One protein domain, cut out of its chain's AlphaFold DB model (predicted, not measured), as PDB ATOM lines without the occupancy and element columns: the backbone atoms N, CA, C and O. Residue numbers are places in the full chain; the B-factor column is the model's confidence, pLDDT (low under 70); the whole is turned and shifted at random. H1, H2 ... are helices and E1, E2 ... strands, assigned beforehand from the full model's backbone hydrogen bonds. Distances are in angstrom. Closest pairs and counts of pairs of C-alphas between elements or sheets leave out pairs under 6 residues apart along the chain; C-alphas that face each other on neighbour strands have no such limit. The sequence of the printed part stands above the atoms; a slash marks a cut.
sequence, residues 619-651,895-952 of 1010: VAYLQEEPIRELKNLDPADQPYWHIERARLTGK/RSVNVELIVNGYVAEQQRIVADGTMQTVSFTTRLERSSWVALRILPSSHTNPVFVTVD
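What this domain is: This is residues 619 to 651 and 895 to 952 of the 1010 residues of an uncharacterized protein of Planctomycetaceae bacterium (UniProt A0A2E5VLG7). An elongated, twisted sheet of antiparallel strands, E1, E2, E4, E5 and E6, makes the body, and strand E3 passes over E1 and E2 near its own middle. At one end of the long axis lies a loop-rich segment with two very short helices, H2 close beside the sheet's strands and H1 farther out, while E6 reaches toward the opposite end. The printed part has 91 residues, with two named helices and six named strands in the order H1, H2, E1, E2, E3, E4, E5, E6; the class is mostly strand. The sheet is branched at E4, and the whole is only just loose, close to compact, with a radius of gyration of the C-alphas of 14.9 A and spans of 50 by 29 by 24 A.

Where its parts are: Find C-alpha 896 at (-25.361, 15.874, 37.599); from there E1, residues 896 to 903, runs 22.5 A. E2, residues 906 to 914, covers 22.8 A and bends by 67 degrees at residue 909. E3, residues 920 to 928, is 25.4 A long, and E4, residues 932 to 938, is 19.9 A long. E5, residues 942 to 944, runs on into E6, residues 947 to 951, at 45 degrees; E6 ends at C-alpha 951, (-33.128, 24.879, 4.921). Earlier, H1, residues 628 to 631, begins at C-alpha 628, (-30.309, 2.452, 44.694), and H2 holds residues 643 to 646.

How they stand to each other: Look first at E4, which has E1 on one side and E5 and E6 on the other. E1 and E4 are antiparallel, with N 902 and O 935 2.8 A apart. E2, on the other side of E1 from E4, forms a hairpin with E1; N 899 and O 911 are 2.8 A apart. E4 and E5 form another hairpin, with N 944 and O 936 at 2.9 A, and E4 and E6 are antiparallel, with N 947 and O 934 at 2.8 A. E3 pairs with no named strand; its closest C-alpha to E2 is that of Phe 924, 6.7 A from that of Glu 909. H2 is on the sheet but over none of its strands. H1 is not on the sheet, yet it touches H2, the closest C-alphas being those of Lys 631 and Arg 645, 6.4 A apart. Both helices are too short for an O i to N i+4 pair; each has its one O i to N i+3 pair within range.

The domain as a whole: The C-alphas farthest apart, those of Glu 629 and Asp 952, are 49.7 A apart. Residues 652 to 894 are not printed, and C-alphas 651 and 895 are 13.6 A apart across this cut. The link from H1 to H2 is long, with 11 residues. The mean pLDDT of the printed part is 93.0; residues 631 to 632 and 650 to 651 are under 70.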
ATOM      1  N   VAL A 619     -33.427  23.347  34.747       98.50
ATOM      2  CA  VAL A 619     -33.386  23.116  36.191       98.50
ATOM      3  C   VAL A 619     -33.835  21.695  36.478       98.50
ATOM      4  O   VAL A 619     -34.747  21.185  35.837       98.50
ATOM      5  N   ALA A 620     -33.174  21.035  37.418       98.44
ATOM      6  CA  ALA A 620     -33.470  19.657  37.763       98.44
ATOM      7  C   ALA A 620     -33.166  19.389  39.234       98.44
ATOM      8  O   ALA A 620     -32.381  20.122  39.842       98.44
ATOM      9  N   TYR A 621     -33.751  18.333  39.797       97.19
ATOM     10  CA  TYR A 621     -33.516  17.941  41.180       97.19
ATOM     11  C   TYR A 621     -33.270  16.436  41.332       97.19
ATOM     12  O   TYR A 621     -34.151  15.606  41.122       97.19
ATOM     13  N   LEU A 622     -32.064  16.103  41.786       94.62
ATOM     14  CA  LEU A 622     -31.662  14.797  42.292       94.62
ATOM     15  C   LEU A 622     -31.397  14.902  43.795       94.62
ATOM     16  O   LEU A 622     -30.810  15.885  44.267       94.62
ATOM     17  N   GLN A 623     -31.774  13.864  44.543       90.38
ATOM     18  CA  GLN A 623     -31.333  13.723  45.932       90.38
ATOM     19  C   GLN A 623     -29.804  13.585  45.988       90.38
ATOM     20  O   GLN A 623     -29.175  13.142  45.020       90.38
ATOM     21  N   GLU A 624     -29.205  13.996  47.108       85.31
ATOM     22  CA  GLU A 624     -27.760  13.848  47.321       85.31
ATOM     23  C   GLU A 624     -27.350  12.379  47.239       85.31
ATOM     24  O   GLU A 624     -26.490  12.024  46.434       85.31
ATOM     25  N   GLU A 625     -28.051  11.534  47.991       84.44
ATOM     26  CA  GLU A 625     -27.888  10.088  47.945       84.44
ATOM     27  C   GLU A 625     -28.703   9.479  46.792       84.44
ATOM     28  O   GLU A 625     -29.877   9.829  46.621       84.44
ATOM     29  N   PRO A 626     -28.118   8.567  45.997       84.88
ATOM     30  CA  PRO A 626     -28.837   7.860  44.946       84.88
ATOM     31  C   PRO A 626     -29.933   6.949  45.480       84.88
ATOM     32  O   PRO A 626     -29.755   6.267  46.493       84.88
ATOM     33  N   ILE A 627     -31.013   6.830  44.712       86.12
ATOM     34  CA  ILE A 627     -32.071   5.849  44.972       86.12
ATOM     35  C   ILE A 627     -31.628   4.524  44.347       86.12
ATOM     36  O   ILE A 627     -31.778   4.291  43.145       86.12
ATOM     37  N   ARG A 628     -30.999   3.670  45.159       77.94
ATOM     38  CA  ARG A 628     -30.309   2.452  44.694       77.94
ATOM     39  C   ARG A 628     -31.246   1.471  44.001       77.94
ATOM     40  O   ARG A 628     -30.820   0.790  43.073       77.94
ATOM     41  N   GLU A 629     -32.497   1.428  44.438       81.06
ATOM     42  CA  GLU A 629     -33.550   0.570  43.909       81.06
ATOM     43  C   GLU A 629     -33.834   0.872  42.436       81.06
ATOM     44  O   GLU A 629     -34.151  -0.044  41.690       81.06
ATOM     45  N   LEU A 630     -33.656   2.126  42.000       82.06
ATOM     46  CA  LEU A 630     -33.942   2.555  40.628       82.06
ATOM     47  C   LEU A 630     -32.772   2.346  39.662       82.06
ATOM     48  O   LEU A 630     -32.973   2.289  38.452       82.06
ATOM     49  N   LYS A 631     -31.542   2.229  40.175       64.88
ATOM     50  CA  LYS A 631     -30.324   2.195  39.350       64.88
ATOM     51  C   LYS A 631     -30.224   0.949  38.462       64.88
ATOM     52  O   LYS A 631     -29.634   1.019  37.391       64.88
ATOM     53  N   ASN A 632     -30.763  -0.177  38.924       67.81
ATOM     54  CA  ASN A 632     -30.640  -1.475  38.253       67.81
ATOM     55  C   ASN A 632     -31.949  -1.946  37.603       67.81
ATOM     56  O   ASN A 632     -32.015  -3.094  37.173       67.81
ATOM     57  N   LEU A 633     -32.987  -1.103  37.578       78.69
ATOM     58  CA  LEU A 633     -34.247  -1.455  36.931       78.69
ATOM     59  C   LEU A 633     -34.083  -1.437  35.418       78.69
ATOM     60  O   LEU A 633     -33.451  -0.520  34.875       78.69
ATOM     61  N   ASP A 634     -34.707  -2.398  34.742       82.88
ATOM     62  CA  ASP A 634     -34.777  -2.377  33.288       82.88
ATOM     63  C   ASP A 634     -35.453  -1.061  32.843       82.88
ATOM     64  O   ASP A 634     -36.333  -0.547  33.546       82.88
ATOM     65  N   PRO A 635     -35.034  -0.426  31.736       80.94
ATOM     66  CA  PRO A 635     -35.750   0.717  31.167       80.94
ATOM     67  C   PRO A 635     -37.240   0.452  30.896       80.94
ATOM     68  O   PRO A 635     -38.022   1.401  30.889       80.94
ATOM     69  N   ALA A 636     -37.624  -0.816  30.713       85.88
ATOM     70  CA  ALA A 636     -39.005  -1.269  30.575       85.88
ATOM     71  C   ALA A 636     -39.728  -1.523  31.916       85.88
ATOM     72  O   ALA A 636     -40.886  -1.935  31.897       85.88
ATOM     73  N   ASP A 637     -39.089  -1.258  33.063       90.06
ATOM     74  CA  ASP A 637     -39.698  -1.328  34.399       90.06
ATOM     75  C   ASP A 637     -40.053   0.072  34.935       90.06
ATOM     76  O   ASP A 637     -39.304   1.045  34.778       90.06
ATOM     77  N   GLN A 638     -41.182   0.183  35.638       90.94
ATOM     78  CA  GLN A 638     -41.586   1.431  36.289       90.94
ATOM     79  C   GLN A 638     -40.638   1.801  37.448       90.94
ATOM     80  O   GLN A 638     -40.179   0.918  38.175       90.94
ATOM     81  N   PRO A 639     -40.386   3.100  37.693       93.00
ATOM     82  CA  PRO A 639     -40.829   4.247  36.904       93.00
ATOM     83  C   PRO A 639     -39.976   4.451  35.637       93.00
ATOM     84  O   PRO A 639     -38.742   4.484  35.690       93.00
ATOM     85  N   TYR A 640     -40.643   4.642  34.499       94.62
ATOM     86  CA  TYR A 640     -40.018   4.649  33.168       94.62
ATOM     87  C   TYR A 640     -39.160   5.892  32.884       94.62
ATOM     88  O   TYR A 640     -38.054   5.785  32.349       94.62
ATOM     89  N   TRP A 641     -39.653   7.068  33.278       96.06
ATOM     90  CA  TRP A 641     -39.065   8.383  32.981       96.06
ATOM     91  C   TRP A 641     -38.367   9.027  34.193       96.06
ATOM     92  O   TRP A 641     -38.059  10.209  34.196       96.06
ATOM     93  N   HIS A 642     -38.105   8.292  35.274       95.50
ATOM     94  CA  HIS A 642     -37.606   8.922  36.502       95.50
ATOM     95  C   HIS A 642     -36.187   9.505  36.348       95.50
ATOM     96  O   HIS A 642     -35.266   8.806  35.914       95.50
ATOM     97  N   ILE A 643     -35.972  10.744  36.807       95.44
ATOM     98  CA  ILE A 643     -34.679  11.456  36.715       95.44
ATOM     99  C   ILE A 643     -33.473  10.711  37.292       95.44
ATOM    100  O   ILE A 643     -32.351  10.900  36.834       95.44
ATOM    101  N   GLU A 644     -33.676   9.832  38.268       93.38
ATOM    102  CA  GLU A 644     -32.585   9.026  38.831       93.38
ATOM    103  C   GLU A 644     -31.872   8.178  37.760       93.38
ATOM    104  O   GLU A 644     -30.669   7.955  37.864       93.38
ATOM    105  N   ARG A 645     -32.579   7.785  36.689       91.38
ATOM    106  CA  ARG A 645     -31.999   7.081  35.532       91.38
ATOM    107  C   ARG A 645     -31.065   7.973  34.699       91.38
ATOM    108  O   ARG A 645     -30.197   7.456  34.011       91.38
ATOM    109  N   ALA A 646     -31.216   9.296  34.794       92.69
ATOM    110  CA  ALA A 646     -30.371  10.294  34.132       92.69
ATOM    111  C   ALA A 646     -29.122  10.673  34.954       92.69
ATOM    112  O   ALA A 646     -28.301  11.478  34.500       92.69
ATOM    113  N   ARG A 647     -28.989  10.159  36.186       91.81
ATOM    114  CA  ARG A 647     -27.884  10.508  37.082       91.81
ATOM    115  C   ARG A 647     -26.551  10.043  36.503       91.81
ATOM    116  O   ARG A 647     -26.313   8.847  36.348       91.81
ATOM    117  N   LEU A 648     -25.629  10.986  36.327       87.50
ATOM    118  CA  LEU A 648     -24.257  10.685  35.933       87.50
ATOM    119  C   LEU A 648     -23.462  10.091  37.103       87.50
ATOM    120  O   LEU A 648     -23.424  10.635  38.217       87.50
ATOM    121  N   THR A 649     -22.779   8.988  36.829       75.88
ATOM    122  CA  THR A 649     -21.881   8.293  37.753       75.88
ATOM    123  C   THR A 649     -20.431   8.716  37.532       75.88
ATOM    124  O   THR A 649     -20.095   9.280  36.496       75.88
ATOM    125  N   GLY A 650     -19.527   8.395  38.462       64.31
ATOM    126  CA  GLY A 650     -18.093   8.652  38.279       64.31
ATOM    127  C   GLY A 650     -17.483   8.060  37.001       64.31
ATOM    128  O   GLY A 650     -16.465   8.559  36.532       64.31
ATOM    129  N   LYS A 651     -18.109   7.043  36.388       61.97
ATOM    130  CA  LYS A 651     -17.689   6.509  35.079       61.97
ATOM    131  C   LYS A 651     -18.022   7.454  33.915       61.97
ATOM    132  O   LYS A 651     -17.296   7.461  32.929       61.97
ATOM    133  N   ARG A 895     -24.729  14.646  41.571       88.31
ATOM    134  CA  ARG A 895     -26.069  15.197  41.321       88.31
ATOM    135  C   ARG A 895     -26.141  15.807  39.922       88.31
ATOM    136  O   ARG A 895     -26.813  16.807  39.750       88.31
ATOM    137  N   SER A 896     -25.393  15.295  38.945       92.00
ATOM    138  CA  SER A 896     -25.361  15.874  37.599       92.00
ATOM    139  C   SER A 896     -26.190  15.059  36.619       92.00
ATOM    140  O   SER A 896     -26.270  13.835  36.740       92.00
ATOM    141  N   VAL A 897     -26.752  15.750  35.632       95.44
ATOM    142  CA  VAL A 897     -27.456  15.173  34.479       95.44
ATOM    143  C   VAL A 897     -26.974  15.857  33.197       95.44
ATOM    144  O   VAL A 897     -26.459  16.981  33.248       95.44
ATOM    145  N   ASN A 898     -27.136  15.196  32.052       96.75
ATOM    146  CA  ASN A 898     -26.892  15.808  30.745       96.75
ATOM    147  C   ASN A 898     -28.179  16.433  30.203       96.75
ATOM    148  O   ASN A 898     -29.225  15.788  30.172       96.75
ATOM    149  N   VAL A 899     -28.075  17.679  29.747       98.69
ATOM    150  CA  VAL A 899     -29.041  18.289  28.833       98.69
ATOM    151  C   VAL A 899     -28.519  18.068  27.423       98.69
ATOM    152  O   VAL A 899     -27.429  18.529  27.082       98.69
ATOM    153  N   GLU A 900     -29.287  17.359  26.610       98.69
ATOM    154  CA  GLU A 900     -28.911  16.963  25.256       98.69
ATOM    155  C   GLU A 900     -29.661  17.817  24.232       98.69
ATOM    156  O   GLU A 900     -30.887  17.941  24.295       98.69
ATOM    157  N   LEU A 901     -28.927  18.385  23.272       98.75
ATOM    158  CA  LEU A 901     -29.486  18.951  22.050       98.75
ATOM    159  C   LEU A 901     -29.722  17.821  21.055       98.75
ATOM    160  O   LEU A 901     -28.772  17.187  20.593       98.75
ATOM    161  N   ILE A 902     -30.979  17.608  20.688       98.62
ATOM    162  CA  ILE A 902     -31.388  16.575  19.744       98.62
ATOM    163  C   ILE A 902     -31.640  17.200  18.379       98.62
ATOM    164  O   ILE A 902     -32.389  18.169  18.270       98.62
ATOM    165  N   VAL A 903     -31.041  16.618  17.341       98.50
ATOM    166  CA  VAL A 903     -31.295  16.949  15.937       98.50
ATOM    167  C   VAL A 903     -31.687  15.669  15.212       98.50
ATOM    168  O   VAL A 903     -30.909  14.718  15.159       98.50
ATOM    169  N   ASN A 904     -32.893  15.637  14.645       97.81
ATOM    170  CA  ASN A 904     -33.399  14.496  13.867       97.81
ATOM    171  C   ASN A 904     -33.333  13.134  14.599       97.81
ATOM    172  O   ASN A 904     -33.164  12.079  13.981       97.81
ATOM    173  N   GLY A 905     -33.455  13.164  15.929       96.25
ATOM    174  CA  GLY A 905     -33.466  11.993  16.808       96.25
ATOM    175  C   GLY A 905     -32.117  11.644  17.433       96.25
ATOM    176  O   GLY A 905     -32.074  10.800  18.321       96.25
ATOM    177  N   TYR A 906     -31.038  12.318  17.029       96.44
ATOM    178  CA  TYR A 906     -29.681  12.056  17.506       96.44
ATOM    179  C   TYR A 906     -29.170  13.184  18.401       96.44
ATOM    180  O   TYR A 906     -29.483  14.353  18.176       96.44
ATOM    181  N   VAL A 907     -28.342  12.843  19.393       97.44
ATOM    182  CA  VAL A 907     -27.640  13.828  20.228       97.44
ATOM    183  C   VAL A 907     -26.596  14.543  19.372       97.44
ATOM    184  O   VAL A 907     -25.609  13.940  18.958       97.44
ATOM    185  N   ALA A 908     -26.829  15.822  19.086       96.56
ATOM    186  CA  ALA A 908     -25.905  16.666  18.335       96.56
ATOM    187  C   ALA A 908     -24.855  17.304  19.248       96.56
ATOM    188  O   ALA A 908     -23.688  17.377  18.888       96.56
ATOM    189  N   GLU A 909     -25.278  17.760  20.426       96.50
ATOM    190  CA  GLU A 909     -24.438  18.372  21.455       96.50
ATOM    191  C   GLU A 909     -25.026  18.051  22.836       96.50
ATOM    192  O   GLU A 909     -26.212  17.736  22.954       96.50
ATOM    193  N   GLN A 910     -24.230  18.165  23.898       96.69
ATOM    194  CA  GLN A 910     -24.719  18.003  25.269       96.69
ATOM    195  C   GLN A 910     -23.985  18.920  26.247       96.69
ATOM    196  O   GLN A 910     -22.804  19.217  26.084       96.69
ATOM    197  N   GLN A 911     -24.692  19.364  27.284       96.62
ATOM    198  CA  GLN A 911     -24.144  20.187  28.354       96.62
ATOM    199  C   GLN A 911     -24.587  19.610  29.694       96.62
ATOM    200  O   GLN A 911     -25.761  19.321  29.917       96.62
ATOM    201  N   ARG A 912     -23.633  19.462  30.610       94.81
ATOM    202  CA  ARG A 912     -23.905  19.002  31.970       94.81
ATOM    203  C   ARG A 912     -24.494  20.131  32.810       94.81
ATOM    204  O   ARG A 912     -23.994  21.255  32.760       94.81
ATOM    205  N   ILE A 913     -25.482  19.801  33.636       95.88
ATOM    206  CA  ILE A 913     -25.998  20.678  34.693       95.88
ATOM    207  C   ILE A 913     -25.983  19.958  36.041       95.88
ATOM    208  O   ILE A 913     -26.060  18.727  36.102       95.88
ATOM    209  N   VAL A 914     -25.915  20.727  37.128       94.50
ATOM    210  CA  VAL A 914     -26.120  20.200  38.484       94.50
ATOM    211  C   VAL A 914     -27.618  20.200  38.795       94.50
ATOM    212  O   VAL A 914     -28.263  21.240  38.758       94.50
ATOM    213  N   ALA A 915     -28.182  19.037  39.098       96.75
ATOM    214  CA  ALA A 915     -29.575  18.834  39.473       96.75
ATOM    215  C   ALA A 915     -29.784  19.062  40.983       96.75
ATOM    216  O   ALA A 915     -30.137  18.146  41.731       96.75
ATOM    217  N   ASP A 916     -29.521  20.280  41.458       94.69
ATOM    218  CA  ASP A 916     -29.724  20.679  42.856       94.69
ATOM    219  C   ASP A 916     -30.928  21.605  43.090       94.69
ATOM    220  O   ASP A 916     -31.167  22.040  44.217       94.69
ATOM    221  N   GLY A 917     -31.713  21.852  42.039       95.88
ATOM    222  CA  GLY A 917     -32.812  22.813  42.012       95.88
ATOM    223  C   GLY A 917     -32.410  24.212  41.537       95.88
ATOM    224  O   GLY A 917     -33.273  25.082  41.432       95.88
ATOM    225  N   THR A 918     -31.138  24.452  41.203       95.50
ATOM    226  CA  THR A 918     -30.678  25.749  40.685       95.50
ATOM    227  C   THR A 918     -30.890  25.865  39.176       95.50
ATOM    228  O   THR A 918     -30.422  25.030  38.398       95.50
ATOM    229  N   MET A 919     -31.554  26.945  38.752       97.56
ATOM    230  CA  MET A 919     -31.740  27.287  37.339       97.56
ATOM    231  C   MET A 919     -30.398  27.590  36.660       97.56
ATOM    232  O   MET A 919     -29.629  28.427  37.136       97.56
ATOM    233  N   GLN A 920     -30.126  26.934  35.533       98.19
ATOM    234  CA  GLN A 920     -28.898  27.068  34.751       98.19
ATOM    235  C   GLN A 920     -29.229  27.359  33.287       98.19
ATOM    236  O   GLN A 920     -30.083  26.717  32.683       98.19
ATOM    237  N   THR A 921     -28.525  28.315  32.684       98.44
ATOM    238  CA  THR A 921     -28.650  28.579  31.246       98.44
ATOM    239  C   THR A 921     -27.778  27.607  30.457       98.44
ATOM    240  O   THR A 921     -26.574  27.505  30.703       98.44
ATOM    241  N   VAL A 922     -28.372  26.937  29.472       98.38
ATOM    242  CA  VAL A 922     -27.662  26.081  28.510       98.38
ATOM    243  C   VAL A 922     -27.664  26.728  27.129       98.38
ATOM    244  O   VAL A 922     -28.618  27.417  26.755       98.38
ATOM    245  N   SER A 923     -26.580  26.548  26.375       98.31
ATOM    246  CA  SER A 923     -26.434  27.113  25.031       98.31
ATOM    247  C   SER A 923     -25.660  26.156  24.141       98.31
ATOM    248  O   SER A 923     -24.540  25.776  24.460       98.31
ATOM    249  N   PHE A 924     -26.220  25.866  22.976       98.38
ATOM    250  CA  PHE A 924     -25.645  24.957  21.997       98.38
ATOM    251  C   PHE A 924     -25.484  25.652  20.652       98.38
ATOM    252  O   PHE A 924     -26.211  26.594  20.322       98.38
ATOM    253  N   THR A 925     -24.529  25.193  19.856       97.62
ATOM    254  CA  THR A 925     -24.362  25.622  18.468       97.62
ATOM    255  C   THR A 925     -24.075  24.392  17.638       97.62
ATOM    256  O   THR A 925     -23.124  23.676  17.919       97.62
ATOM    257  N   THR A 926     -24.901  24.145  16.630       97.06
ATOM    258  CA  THR A 926     -24.731  22.991  15.745       97.06
ATOM    259  C   THR A 926     -24.999  23.392  14.305       97.06
ATOM    260  O   THR A 926     -25.701  24.372  14.042       97.06
ATOM    261  N   ARG A 927     -24.394  22.669  13.366       97.44
ATOM    262  CA  ARG A 927     -24.552  22.903  11.932       97.44
ATOM    263  C   ARG A 927     -25.601  21.953  11.368       97.44
ATOM    264  O   ARG A 927     -25.528  20.749  11.579       97.44
ATOM    265  N   LEU A 928     -26.548  22.506  10.621       97.31
ATOM    266  CA  LEU A 928     -27.591  21.766   9.933       97.31
ATOM    267  C   LEU A 928     -27.301  21.732   8.436       97.31
ATOM    268  O   LEU A 928     -27.190  22.769   7.783       97.31
ATOM    269  N   GLU A 929     -27.215  20.521   7.893       95.31
ATOM    270  CA  GLU A 929     -26.988  20.302   6.460       95.31
ATOM    271  C   GLU A 929     -28.286  20.277   5.639       95.31
ATOM    272  O   GLU A 929     -28.245  20.233   4.413       95.31
ATOM    273  N   ARG A 930     -29.450  20.264   6.299       95.56
ATOM    274  CA  ARG A 930     -30.782  20.219   5.674       95.56
ATOM    275  C   ARG A 930     -31.880  20.579   6.665       95.56
ATOM    276  O   ARG A 930     -31.626  20.651   7.870       95.56
ATOM    277  N   SER A 931     -33.104  20.713   6.157       98.06
ATOM    278  CA  SER A 931     -34.300  20.886   6.978       98.06
ATOM    279  C   SER A 931     -34.391  19.795   8.034       98.06
ATOM    280  O   SER A 931     -34.327  18.604   7.727       98.06
ATOM    281  N   SER A 932     -34.501  20.226   9.281       97.88
ATOM    282  CA  SER A 932     -34.361  19.384  10.461       97.88
ATOM    283  C   SER A 932     -35.319  19.850  11.545       97.88
ATOM    284  O   SER A 932     -35.850  20.961  11.501       97.88
ATOM    285  N   TRP A 933     -35.512  19.016  12.553       98.06
ATOM    286  CA  TRP A 933     -36.144  19.422  13.800       98.06
ATOM    287  C   TRP A 933     -35.122  19.375  14.935       98.06
ATOM    288  O   TRP A 933     -34.203  18.552  14.924       98.06
ATOM    289  N   VAL A 934     -35.274  20.291  15.891       98.56
ATOM    290  CA  VAL A 934     -34.354  20.497  17.012       98.56
ATOM    291  C   VAL A 934     -35.138  20.479  18.319       98.56
ATOM    292  O   VAL A 934     -36.143  21.174  18.439       98.56
ATOM    293  N   ALA A 935     -34.686  19.717  19.309       98.62
ATOM    294  CA  ALA A 935     -35.307  19.648  20.631       98.62
ATOM    295  C   ALA A 935     -34.249  19.565  21.737       98.62
ATOM    296  O   ALA A 935     -33.073  19.326  21.461       98.62
ATOM    297  N   LEU A 936     -34.668  19.745  22.989       98.81
ATOM    298  CA  LEU A 936     -33.852  19.446  24.162       98.81
ATOM    299  C   LEU A 936     -34.457  18.284  24.945       98.81
ATOM    300  O   LEU A 936     -35.681  18.149  25.014       98.81
ATOM    301  N   ARG A 937     -33.605  17.496  25.598       98.56
ATOM    302  CA  ARG A 937     -34.042  16.495  26.575       98.56
ATOM    303  C   ARG A 937     -33.055  16.335  27.726       98.56
ATOM    304  O   ARG A 937     -31.868  16.618  27.578       98.56
ATOM    305  N   ILE A 938     -33.553  15.836  28.848       98.56
ATOM    306  CA  ILE A 938     -32.757  15.161  29.875       98.56
ATOM    307  C   ILE A 938     -33.280  13.734  29.874       98.56
ATOM    308  O   ILE A 938     -34.392  13.507  30.337       98.56
ATOM    309  N   LEU A 939     -32.543  12.782  29.302       95.75
ATOM    310  CA  LEU A 939     -33.065  11.430  29.107       95.75
ATOM    311  C   LEU A 939     -32.957  10.597  30.404       95.75
ATOM    312  O   LEU A 939     -31.861  10.517  30.955       95.75
ATOM    313  N   PRO A 940     -34.034   9.951  30.892       94.12
ATOM    314  CA  PRO A 940     -35.398   9.926  30.359       94.12
ATOM    315  C   PRO A 940     -36.378  10.835  31.127       94.12
ATOM    316  O   PRO A 940     -37.553  10.547  31.137       94.12
ATOM    317  N   SER A 941     -35.947  11.888  31.823       97.44
ATOM    318  CA  SER A 941     -36.807  12.712  32.700       97.44
ATOM    319  C   SER A 941     -37.631  13.796  32.025       97.44
ATOM    320  O   SER A 941     -38.697  14.146  32.537       97.44
ATOM    321  N   SER A 942     -37.167  14.370  30.918       98.50
ATOM    322  CA  SER A 942     -37.917  15.409  30.210       98.50
ATOM    323  C   SER A 942     -37.536  15.521  28.744       98.50
ATOM    324  O   SER A 942     -36.401  15.230  28.361       98.50
ATOM    325  N   HIS A 943     -38.482  15.984  27.924       98.69
ATOM    326  CA  HIS A 943     -38.281  16.235  26.498       98.69
ATOM    327  C   HIS A 943     -39.130  17.427  26.030       98.69
ATOM    328  O   HIS A 943     -40.333  17.486  26.295       98.69
ATOM    329  N   THR A 944     -38.535  18.387  25.317       98.75
ATOM    330  CA  THR A 944     -39.284  19.503  24.713       98.75
ATOM    331  C   THR A 944     -39.985  19.070  23.433       98.75
ATOM    332  O   THR A 944     -39.507  18.188  22.723       98.75
ATOM    333  N   ASN A 945     -41.068  19.744  23.048       98.56
ATOM    334  CA  ASN A 945     -41.495  19.687  21.651       98.56
ATOM    335  C   ASN A 945     -40.389  20.244  20.714       98.56
ATOM    336  O   ASN A 945     -39.494  20.963  21.176       98.56
ATOM    337  N   PRO A 946     -40.399  19.895  19.415       97.25
ATOM    338  CA  PRO A 946     -39.384  20.353  18.477       97.25
ATOM    339  C   PRO A 946     -39.609  21.801  18.026       97.25
ATOM    340  O   PRO A 946     -40.737  22.237  17.793       97.25
ATOM    341  N   VAL A 947     -38.508  22.514  17.797       98.25
ATOM    342  CA  VAL A 947     -38.455  23.679  16.912       98.25
ATOM    343  C   VAL A 947     -38.019  23.201  15.530       98.25
ATOM    344  O   VAL A 947     -37.018  22.497  15.386       98.25
ATOM    345  N   PHE A 948     -38.780  23.563  14.503       97.62
ATOM    346  CA  PHE A 948     -38.496  23.161  13.128       97.62
ATOM    347  C   PHE A 948     -37.594  24.185  12.441       97.62
ATOM    348  O   PHE A 948     -37.793  25.397  12.567       97.62
ATOM    349  N   VAL A 949     -36.611  23.682  11.697       98.19
ATOM    350  CA  VAL A 949     -35.685  24.478  10.894       98.19
ATOM    351  C   VAL A 949     -35.837  24.068   9.438       98.19
ATOM    352  O   VAL A 949     -35.622  22.909   9.084       98.19
ATOM    353  N   THR A 950     -36.189  25.024   8.588       97.69
ATOM    354  CA  THR A 950     -36.266  24.840   7.139       97.69
ATOM    355  C   THR A 950     -34.985  25.369   6.501       97.69
ATOM    356  O   THR A 950     -34.594  26.508   6.748       97.69
ATOM    357  N   VAL A 951     -34.338  24.543   5.679       97.62
ATOM    358  CA  VAL A 951     -33.128  24.879   4.921       97.62
ATOM    359  C   VAL A 951     -33.454  24.831   3.433       97.62
ATOM    360  O   VAL A 951     -33.985  23.821   2.969       97.62
ATOM    361  N   ASP A 952     -33.121  25.892   2.692       96.12
ATOM    362  CA  ASP A 952     -33.311  25.969   1.228       96.12
ATOM    363  C   ASP A 952     -34.779  25.717   0.806       96.12
ATOM    364  O   ASP A 952     -35.057  25.058  -0.191       96.12
TER     365      ASP A 952